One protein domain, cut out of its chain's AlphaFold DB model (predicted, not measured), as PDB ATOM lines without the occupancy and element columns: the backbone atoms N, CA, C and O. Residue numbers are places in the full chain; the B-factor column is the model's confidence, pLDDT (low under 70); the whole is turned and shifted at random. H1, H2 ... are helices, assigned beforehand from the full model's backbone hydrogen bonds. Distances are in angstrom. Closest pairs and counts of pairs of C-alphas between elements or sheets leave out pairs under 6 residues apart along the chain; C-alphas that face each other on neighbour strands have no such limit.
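AT A GLANCE: This is residues 152 to 224 of the 664 residues of an uncharacterized protein of Ramularia collo-cygni (UniProt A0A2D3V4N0). Three helices, H2, H3 and H4, make a triangle with H4 as its longest side, and the short H1 covers one side of it, packing on H2 and H3. Residues 183 to 188 stick out at the corner between H2 and H3. The printed part has 73 residues with four named helices, H1 to H4, all helix, compact, with a radius of gyration of the C-alphas of 12.0 A and spans of 33 by 26 by 19 A.

HOW THE PARTS SIT: Start at H1, residues 152 to 160; it touches H2, residues 169 to 184, closest at C-alphas 155 and 175, 5.6 A, at a steep tilt of 59 degrees. H3, residues 191 to 204, touches H1 with residues 191 to 195 alone, C-alphas 191 and 160 closest at 6.0 A. H4, residues 206 to 222, touches H2 with residues 216 to 222 alone, C-alphas 220 and 173 closest at 4.4 A. H3 touches H4, closest at C-alphas 202 and 209, 5.3 A. In these four helices every O i to N i+4 pair is within hydrogen-bond range.

IN THESE COORDINATES: Find C-alpha 152 at (204.377, 185.742, 213.776), where H1 begins. H2 runs 22.4 A, H3 19.8 A, and H4 25.0 A to C-alpha 222 at (196.605, 197.974, 214.840).

THE WHOLE: The printed part has no cut. Residues 188, 223 and 224 are under pLDDT 70.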
ATOM      1  N   LEU A 152     203.451 185.912 212.649       95.38
ATOM      2  CA  LEU A 152     204.377 185.742 213.776       95.38
ATOM      3  C   LEU A 152     205.624 184.961 213.346       95.38
ATOM      4  O   LEU A 152     206.749 185.413 213.556       95.38
ATOM      5  N   SER A 153     205.440 183.826 212.670       94.94
ATOM      6  CA  SER A 153     206.540 182.989 212.175       94.94
ATOM      7  C   SER A 153     207.430 183.729 211.163       94.94
ATOM      8  O   SER A 153     208.634 183.469 211.077       94.94
ATOM      9  N   ARG A 154     206.868 184.657 210.374       96.00
ATOM     10  CA  ARG A 154     207.634 185.515 209.451       96.00
ATOM     11  C   ARG A 154     208.339 186.669 210.167       96.00
ATOM     12  O   ARG A 154     209.505 186.912 209.860       96.00
ATOM     13  N   ALA A 155     207.696 187.309 211.143       95.94
ATOM     14  CA  ALA A 155     208.299 188.365 211.960       95.94
ATOM     15  C   ALA A 155     209.484 187.849 212.791       95.94
ATOM     16  O   ALA A 155     210.556 188.447 212.761       95.94
ATOM     17  N   VAL A 156     209.352 186.685 213.440       96.00
ATOM     18  CA  VAL A 156     210.461 186.051 214.178       96.00
ATOM     19  C   VAL A 156     211.621 185.722 213.234       96.00
ATOM     20  O   VAL A 156     212.764 186.072 213.515       96.00
ATOM     21  N   ARG A 157     211.344 185.137 212.057       95.06
ATOM     22  CA  ARG A 157     212.386 184.878 211.045       95.06
ATOM     23  C   ARG A 157     213.091 186.160 210.607       95.06
ATOM     24  O   ARG A 157     214.316 186.177 210.531       95.06
ATOM     25  N   ARG A 158     212.355 187.241 210.360       95.25
ATOM     26  CA  ARG A 158     212.927 188.551 210.017       95.25
ATOM     27  C   ARG A 158     213.776 189.145 211.136       95.25
ATOM     28  O   ARG A 158     214.868 189.639 210.855       95.25
ATOM     29  N   ALA A 159     213.324 189.029 212.382       94.44
ATOM     30  CA  ALA A 159     214.086 189.441 213.554       94.44
ATOM     31  C   ALA A 159     215.405 188.658 213.669       94.44
ATOM     32  O   ALA A 159     216.449 189.273 213.849       94.44
ATOM     33  N   THR A 160     215.408 187.336 213.431       92.88
ATOM     34  CA  THR A 160     216.657 186.540 213.477       92.88
ATOM     35  C   THR A 160     217.700 186.966 212.439       92.88
ATOM     36  O   THR A 160     218.895 186.784 212.654       92.88
ATOM     37  N   VAL A 161     217.272 187.543 211.309       93.69
ATOM     38  CA  VAL A 161     218.175 188.050 210.261       93.69
ATOM     39  C   VAL A 161     218.377 189.567 210.323       93.69
ATOM     40  O   VAL A 161     219.008 190.123 209.425       93.69
ATOM     41  N   ASN A 162     217.840 190.242 211.348       92.12
ATOM     42  CA  ASN A 162     217.839 191.701 211.491       92.12
ATOM     43  C   ASN A 162     217.359 192.435 210.226       92.12
ATOM     44  O   ASN A 162     217.933 193.447 209.816       92.12
ATOM     45  N   ARG A 163     216.313 191.915 209.570       94.19
ATOM     46  CA  ARG A 163     215.777 192.484 208.327       94.19
ATOM     47  C   ARG A 163     214.293 192.816 208.477       94.19
ATOM     48  O   ARG A 163     213.486 191.897 208.361       94.19
ATOM     49  N   PRO A 164     213.919 194.094 208.654       92.62
ATOM     50  CA  PRO A 164     212.518 194.473 208.778       92.62
ATOM     51  C   PRO A 164     211.755 194.299 207.454       92.62
ATOM     52  O   PRO A 164     212.333 194.300 206.359       92.62
ATOM     53  N   ALA A 165     210.441 194.157 207.556       92.69
ATOM     54  CA  ALA A 165     209.493 194.137 206.465       92.69
ATOM     55  C   ALA A 165     209.469 195.498 205.770       92.69
ATOM     56  O   ALA A 165     209.466 196.550 206.403       92.69
ATOM     57  N   ILE A 166     209.438 195.463 204.440       87.06
ATOM     58  CA  ILE A 166     209.425 196.670 203.601       87.06
ATOM     59  C   ILE A 166     208.012 196.931 203.056       87.06
ATOM     60  O   ILE A 166     207.671 198.058 202.712       87.06
ATOM     61  N   ILE A 167     207.184 195.886 202.961       84.38
ATOM     62  CA  ILE A 167     205.868 195.921 202.320       84.38
ATOM     63  C   ILE A 167     204.870 195.178 203.209       84.38
ATOM     64  O   ILE A 167     205.184 194.110 203.732       84.38
ATOM     65  N   GLY A 168     203.663 195.735 203.322       88.44
ATOM     66  CA  GLY A 168     202.547 195.166 204.074       88.44
ATOM     67  C   GLY A 168     202.441 195.766 205.473       88.44
ATOM     68  O   GLY A 168     203.292 195.526 206.323       88.44
ATOM     69  N   ASN A 169     201.367 196.519 205.726       83.81
ATOM     70  CA  ASN A 169     201.163 197.213 207.003       83.81
ATOM     71  C   ASN A 169     201.133 196.248 208.198       83.81
ATOM     72  O   ASN A 169     201.676 196.575 209.248       83.81
ATOM     73  N   SER A 170     200.569 195.049 208.022       87.56
ATOM     74  CA  SER A 170     200.571 194.001 209.049       87.56
ATOM     75  C   SER A 170     201.974 193.458 209.330       87.56
ATOM     76  O   SER A 170     202.316 193.212 210.479       87.56
ATOM     77  N   GLU A 171     202.821 193.307 208.309       93.88
ATOM     78  CA  GLU A 171     204.199 192.828 208.483       93.88
ATOM     79  C   GLU A 171     205.080 193.886 209.161       93.88
ATOM     80  O   GLU A 171     205.891 193.554 210.020       93.88
ATOM     81  N   ILE A 172     204.888 195.163 208.815       92.19
ATOM     82  CA  ILE A 172     205.577 196.291 209.460       92.19
ATOM     83  C   ILE A 172     205.136 196.413 210.925       92.19
ATOM     84  O   ILE A 172     205.974 196.536 211.816       92.19
ATOM     85  N   GLY A 173     203.829 196.334 211.197       86.81
ATOM     86  CA  GLY A 173     203.298 196.354 212.561       86.81
ATOM     87  C   GLY A 173     203.784 195.169 213.400       86.81
ATOM     88  O   GLY A 173     204.109 195.340 214.575       86.81
ATOM     89  N   ALA A 174     203.908 193.987 212.793       92.75
ATOM     90  CA  ALA A 174     204.465 192.799 213.431       92.75
ATOM     91  C   ALA A 174     205.939 192.974 213.819       92.75
ATOM     92  O   ALA A 174     206.331 192.603 214.926       92.75
ATOM     93  N   ASP A 175     206.748 193.577 212.948       94.81
ATOM     94  CA  ASP A 175     208.160 193.829 213.240       94.81
ATOM     95  C   ASP A 175     208.332 194.887 214.339       94.81
ATOM     96  O   ASP A 175     209.185 194.727 215.211       94.81
ATOM     97  N   ASN A 176     207.473 195.912 214.369       89.69
ATOM     98  CA  ASN A 176     207.447 196.904 215.449       89.69
ATOM     99  C   ASN A 176     207.076 196.273 216.800       89.69
ATOM    100  O   ASN A 176     207.695 196.577 217.820       89.69
ATOM    101  N   LEU A 177     206.086 195.374 216.815       90.62
ATOM    102  CA  LEU A 177     205.714 194.620 218.015       90.62
ATOM    103  C   LEU A 177     206.853 193.726 218.494       90.62
ATOM    104  O   LEU A 177     207.149 193.710 219.686       90.62
ATOM    105  N   MET A 178     207.516 193.023 217.574       94.38
ATOM    106  CA  MET A 178     208.656 192.170 217.902       94.38
ATOM    107  C   MET A 178     209.821 192.993 218.468       94.38
ATOM    108  O   MET A 178     210.379 192.638 219.500       94.38
ATOM    109  N   ALA A 179     210.143 194.134 217.852       91.31
ATOM    110  CA  ALA A 179     211.179 195.039 218.347       91.31
ATOM    111  C   ALA A 179     210.845 195.603 219.740       91.31
ATOM    112  O   ALA A 179     211.722 195.668 220.600       91.31
ATOM    113  N   SER A 180     209.581 195.963 219.984       89.81
ATOM    114  CA  SER A 180     209.105 196.430 221.293       89.81
ATOM    115  C   SER A 180     209.193 195.335 222.364       89.81
ATOM    116  O   SER A 180     209.677 195.572 223.474       89.81
ATOM    117  N   TYR A 181     208.808 194.103 222.018       91.00
ATOM    118  CA  TYR A 181     208.938 192.946 222.904       91.00
ATOM    119  C   TYR A 181     210.402 192.695 223.290       91.00
ATOM    120  O   TYR A 181     210.721 192.628 224.474       91.00
ATOM    121  N   LEU A 182     211.309 192.651 222.308       91.88
ATOM    122  CA  LEU A 182     212.740 192.446 222.557       91.88
ATOM    123  C   LEU A 182     213.347 193.592 223.381       91.88
ATOM    124  O   LEU A 182     214.136 193.349 224.287       91.88
ATOM    125  N   SER A 183     212.934 194.837 223.123       88.06
ATOM    126  CA  SER A 183     213.421 196.007 223.868       88.06
ATOM    127  C   SER A 183     212.958 196.009 225.328       88.06
ATOM    128  O   SER A 183     213.708 196.418 226.210       88.06
ATOM    129  N   SER A 184     211.733 195.545 225.601       85.31
ATOM    130  CA  SER A 184     211.164 195.510 226.958       85.31
ATOM    131  C   SER A 184     211.715 194.379 227.832       85.31
ATOM    132  O   SER A 184     211.700 194.508 229.054       85.31
ATOM    133  N   HIS A 185     212.239 193.305 227.235       85.38
ATOM    134  CA  HIS A 185     212.768 192.138 227.957       85.38
ATOM    135  C   HIS A 185     214.307 192.140 228.092       85.38
ATOM    136  O   HIS A 185     214.897 191.153 228.544       85.38
ATOM    137  N   GLY A 186     214.951 193.267 227.751       81.00
ATOM    138  CA  GLY A 186     216.386 193.512 227.919       81.00
ATOM    139  C   GLY A 186     217.296 192.656 227.028       81.00
ATOM    140  O   GLY A 186     216.840 191.819 226.252       81.00
ATOM    141  N   GLU A 187     218.618 192.833 227.172       72.56
ATOM    142  CA  GLU A 187     219.643 192.066 226.430       72.56
ATOM    143  C   GLU A 187     219.569 190.544 226.674       72.56
ATOM    144  O   GLU A 187     220.129 189.765 225.907       72.56
ATOM    145  N   SER A 188     218.864 190.104 227.724       58.66
ATOM    146  CA  SER A 188     218.661 188.688 228.051       58.66
ATOM    147  C   SER A 188     217.688 187.960 227.122       58.66
ATOM    148  O   SER A 188     217.726 186.731 227.053       58.66
ATOM    149  N   SER A 189     216.815 188.680 226.413       76.31
ATOM    150  CA  SER A 189     215.854 188.079 225.489       76.31
ATOM    151  C   SER A 189     216.405 188.078 224.064       76.31
ATOM    152  O   SER A 189     215.982 188.869 223.221       76.31
ATOM    153  N   ASP A 190     217.337 187.170 223.778       89.12
ATOM    154  CA  ASP A 190     217.748 186.905 222.398       89.12
ATOM    155  C   ASP A 190     216.570 186.310 221.603       89.12
ATOM    156  O   ASP A 190     215.792 185.489 222.104       89.12
ATOM    157  N   VAL A 191     216.453 186.701 220.333       91.88
ATOM    158  CA  VAL A 191     215.458 186.178 219.386       91.88
ATOM    159  C   VAL A 191     215.549 184.653 219.305       91.88
ATOM    160  O   VAL A 191     214.537 183.977 219.110       91.88
ATOM    161  N   GLU A 192     216.745 184.089 219.494       91.81
ATOM    162  CA  GLU A 192     216.951 182.642 219.524       91.81
ATOM    163  C   GLU A 192     216.222 181.966 220.698       91.81
ATOM    164  O   GLU A 192     215.594 180.921 220.505       91.81
ATOM    165  N   THR A 193     216.246 182.566 221.891       91.19
ATOM    166  CA  THR A 193     215.544 182.053 223.080       91.19
ATOM    167  C   THR A 193     214.036 182.111 222.873       91.19
ATOM    168  O   THR A 193     213.365 181.090 222.995       91.19
ATOM    169  N   LEU A 194     213.521 183.258 222.416       92.62
ATOM    170  CA  LEU A 194     212.102 183.413 222.086       92.62
ATOM    171  C   LEU A 194     211.648 182.388 221.035       92.62
ATOM    172  O   LEU A 194     210.570 181.806 221.139       92.62
ATOM    173  N   THR A 195     212.481 182.130 220.023       93.94
ATOM    174  CA  THR A 195     212.176 181.135 218.988       93.94
ATOM    175  C   THR A 195     212.096 179.729 219.581       93.94
ATOM    176  O   THR A 195     211.163 178.992 219.262       93.94
ATOM    177  N   LYS A 196     213.032 179.353 220.463       93.31
ATOM    178  CA  LYS A 196     213.013 178.053 221.156       93.31
ATOM    179  C   LYS A 196     211.771 177.897 222.030       93.31
ATOM    180  O   LYS A 196     211.134 176.845 221.970       93.31
ATOM    181  N   ASP A 197     211.388 178.941 222.757       92.38
ATOM    182  CA  ASP A 197     210.207 178.924 223.617       92.38
ATOM    183  C   ASP A 197     208.923 178.783 222.798       92.38
ATOM    184  O   ASP A 197     208.099 177.916 223.082       92.38
ATOM    185  N   LEU A 198     208.778 179.549 221.713       93.38
ATOM    186  CA  LEU A 198     207.621 179.435 220.823       93.38
ATOM    187  C   LEU A 198     207.561 178.065 220.127       93.38
ATOM    188  O   LEU A 198     206.474 177.511 219.957       93.38
ATOM    189  N   VAL A 199     208.706 177.478 219.755       93.88
ATOM    190  CA  VAL A 199     208.759 176.108 219.218       93.88
ATOM    191  C   VAL A 199     208.329 175.100 220.285       93.88
ATOM    192  O   VAL A 199     207.482 174.253 219.999       93.88
ATOM    193  N   SER A 200     208.832 175.222 221.514       93.31
ATOM    194  CA  SER A 200     208.447 174.369 222.646       93.31
ATOM    195  C   SER A 200     206.945 174.458 222.941       93.31
ATOM    196  O   SER A 200     206.268 173.433 223.036       93.31
ATOM    197  N   ILE A 201     206.377 175.670 222.972       89.69
ATOM    198  CA  ILE A 201     204.934 175.908 223.139       89.69
ATOM    199  C   ILE A 201     204.147 175.304 221.975       89.69
ATOM    200  O   ILE A 201     203.111 174.684 222.196       89.69
ATOM    201  N   SER A 202     204.631 175.425 220.736       91.94
ATOM    202  CA  SER A 202     203.947 174.841 219.575       91.94
ATOM    203  C   SER A 202     203.861 173.312 219.635       91.94
ATOM    204  O   SER A 202     202.892 172.739 219.139       91.94
ATOM    205  N   GLN A 203     204.848 172.663 220.263       91.94
ATOM    206  CA  GLN A 203     204.916 171.210 220.421       91.94
ATOM    207  C   GLN A 203     204.110 170.719 221.628       91.94
ATOM    208  O   GLN A 203     203.427 169.703 221.537       91.94
ATOM    209  N   THR A 204     204.180 171.436 222.750       90.94
ATOM    210  CA  THR A 204     203.536 171.045 224.017       90.94
ATOM    211  C   THR A 204     202.078 171.497 224.107       90.94
ATOM    212  O   THR A 204     201.236 170.781 224.647       90.94
ATOM    213  N   HIS A 205     201.754 172.663 223.544       88.50
ATOM    214  CA  HIS A 205     200.464 173.335 223.690       88.50
ATOM    215  C   HIS A 205     199.991 173.968 222.363       88.50
ATOM    216  O   HIS A 205     199.943 175.197 222.227       88.50
ATOM    217  N   PRO A 206     199.575 173.156 221.371       85.50
ATOM    218  CA  PRO A 206     199.210 173.650 220.040       85.50
ATOM    219  C   PRO A 206     198.046 174.657 220.060       85.50
ATOM    220  O   PRO A 206     198.056 175.627 219.301       85.50
ATOM    221  N   THR A 207     197.072 174.482 220.961       80.31
ATOM    222  CA  THR A 207     195.953 175.424 221.145       80.31
ATOM    223  C   THR A 207     196.439 176.789 221.639       80.31
ATOM    224  O   THR A 207     196.027 177.818 221.104       80.31
ATOM    225  N   THR A 208     197.366 176.809 222.602       81.06
ATOM    226  CA  THR A 208     197.988 178.042 223.109       81.06
ATOM    227  C   THR A 208     198.766 178.747 222.005       81.06
ATOM    228  O   THR A 208     198.616 179.952 221.829       81.06
ATOM    229  N   MET A 209     199.529 178.009 221.193       93.38
ATOM    230  CA  MET A 209     200.245 178.597 220.058       93.38
ATOM    231  C   MET A 209     199.293 179.205 219.018       93.38
ATOM    232  O   MET A 209     199.562 180.280 218.485       93.38
ATOM    233  N   SER A 210     198.157 178.556 218.740       83.50
ATOM    234  CA  SER A 210     197.132 179.112 217.845       83.50
ATOM    235  C   SER A 210     196.535 180.412 218.387       83.50
ATOM    236  O   SER A 210     196.310 181.350 217.624       83.50
ATOM    237  N   PHE A 211     196.300 180.484 219.698       83.44
ATOM    238  CA  PHE A 211     195.812 181.692 220.358       83.44
ATOM    239  C   PHE A 211     196.847 182.826 220.320       83.44
ATOM    240  O   PHE A 211     196.509 183.947 219.941       83.44
ATOM    241  N   LEU A 212     198.121 182.527 220.606       85.56
ATOM    242  CA  LEU A 212     199.224 183.491 220.504       85.56
ATOM    243  C   LEU A 212     199.373 184.046 219.084       85.56
ATOM    244  O   LEU A 212     199.518 185.255 218.913       85.56
ATOM    245  N   ARG A 213     199.276 183.187 218.060       91.44
ATOM    246  CA  ARG A 213     199.276 183.612 216.650       91.44
ATOM    247  C   ARG A 213     198.149 184.594 216.352       91.44
ATOM    248  O   ARG A 213     198.399 185.608 215.709       91.44
ATOM    249  N   HIS A 214     196.941 184.311 216.837       87.31
ATOM    250  CA  HIS A 214     195.781 185.167 216.608       87.31
ATOM    251  C   HIS A 214     195.926 186.540 217.281       87.31
ATOM    252  O   HIS A 214     195.717 187.559 216.626       87.31
ATOM    253  N   ILE A 215     196.354 186.583 218.551       85.44
ATOM    254  CA  ILE A 215     196.617 187.849 219.257       85.44
ATOM    255  C   ILE A 215     197.689 188.658 218.529       85.44
ATOM    256  O   ILE A 215     197.521 189.858 218.317       85.44
ATOM    257  N   PHE A 216     198.791 188.010 218.146       90.44
ATOM    258  CA  PHE A 216     199.895 188.686 217.476       90.44
ATOM    259  C   PHE A 216     199.463 189.264 216.123       90.44
ATOM    260  O   PHE A 216     199.813 190.396 215.789       90.44
ATOM    261  N   GLU A 217     198.663 188.518 215.358       90.94
ATOM    262  CA  GLU A 217     198.120 188.984 214.086       90.94
ATOM    263  C   GLU A 217     197.205 190.204 214.264       90.94
ATOM    264  O   GLU A 217     197.398 191.207 213.573       90.94
ATOM    265  N   GLU A 218     196.270 190.178 215.215       84.44
ATOM    266  CA  GLU A 218     195.386 191.318 215.485       84.44
ATOM    267  C   GLU A 218     196.160 192.552 215.970       84.44
ATOM    268  O   GLU A 218     195.969 193.656 215.451       84.44
ATOM    269  N   ALA A 219     197.120 192.373 216.881       77.00
ATOM    270  CA  ALA A 219     197.972 193.465 217.348       77.00
ATOM    271  C   ALA A 219     198.793 194.079 216.194       77.00
ATOM    272  O   ALA A 219     198.953 195.301 216.115       77.00
ATOM    273  N   SER A 220     199.284 193.250 215.265       86.38
ATOM    274  CA  SER A 220     200.088 193.708 214.124       86.38
ATOM    275  C   SER A 220     199.305 194.577 213.138       86.38
ATOM    276  O   SER A 220     199.876 195.463 212.502       86.38
ATOM    277  N   ARG A 221     197.984 194.378 213.042       83.56
ATOM    278  CA  ARG A 221     197.093 195.196 212.205       83.56
ATOM    279  C   ARG A 221     196.854 196.584 212.806       83.56
ATOM    280  O   ARG A 221     196.707 197.541 212.050       83.56
ATOM    281  N   GLY A 222     196.859 196.709 214.137       72.50
ATOM    282  CA  GLY A 222     196.605 197.974 214.840       72.50
ATOM    283  C   GLY A 222     197.774 198.971 214.833       72.50
ATOM    284  O   GLY A 222     197.543 200.175 214.878       72.50
ATOM    285  N   ASN A 223     199.021 198.497 214.722       57.50
ATOM    286  CA  ASN A 223     200.238 199.313 214.895       57.50
ATOM    287  C   ASN A 223     200.864 199.855 213.589       57.50
ATOM    288  O   ASN A 223     202.018 200.283 213.576       57.50
ATOM    289  N   GLY A 224     200.128 199.848 212.476       49.06
ATOM    290  CA  GLY A 224     200.621 200.214 211.140       49.06
ATOM    291  C   GLY A 224     200.888 201.706 210.870       49.06
ATOM    292  O   GLY A 224     200.861 202.103 209.706       49.06
TER     293      GLY A 224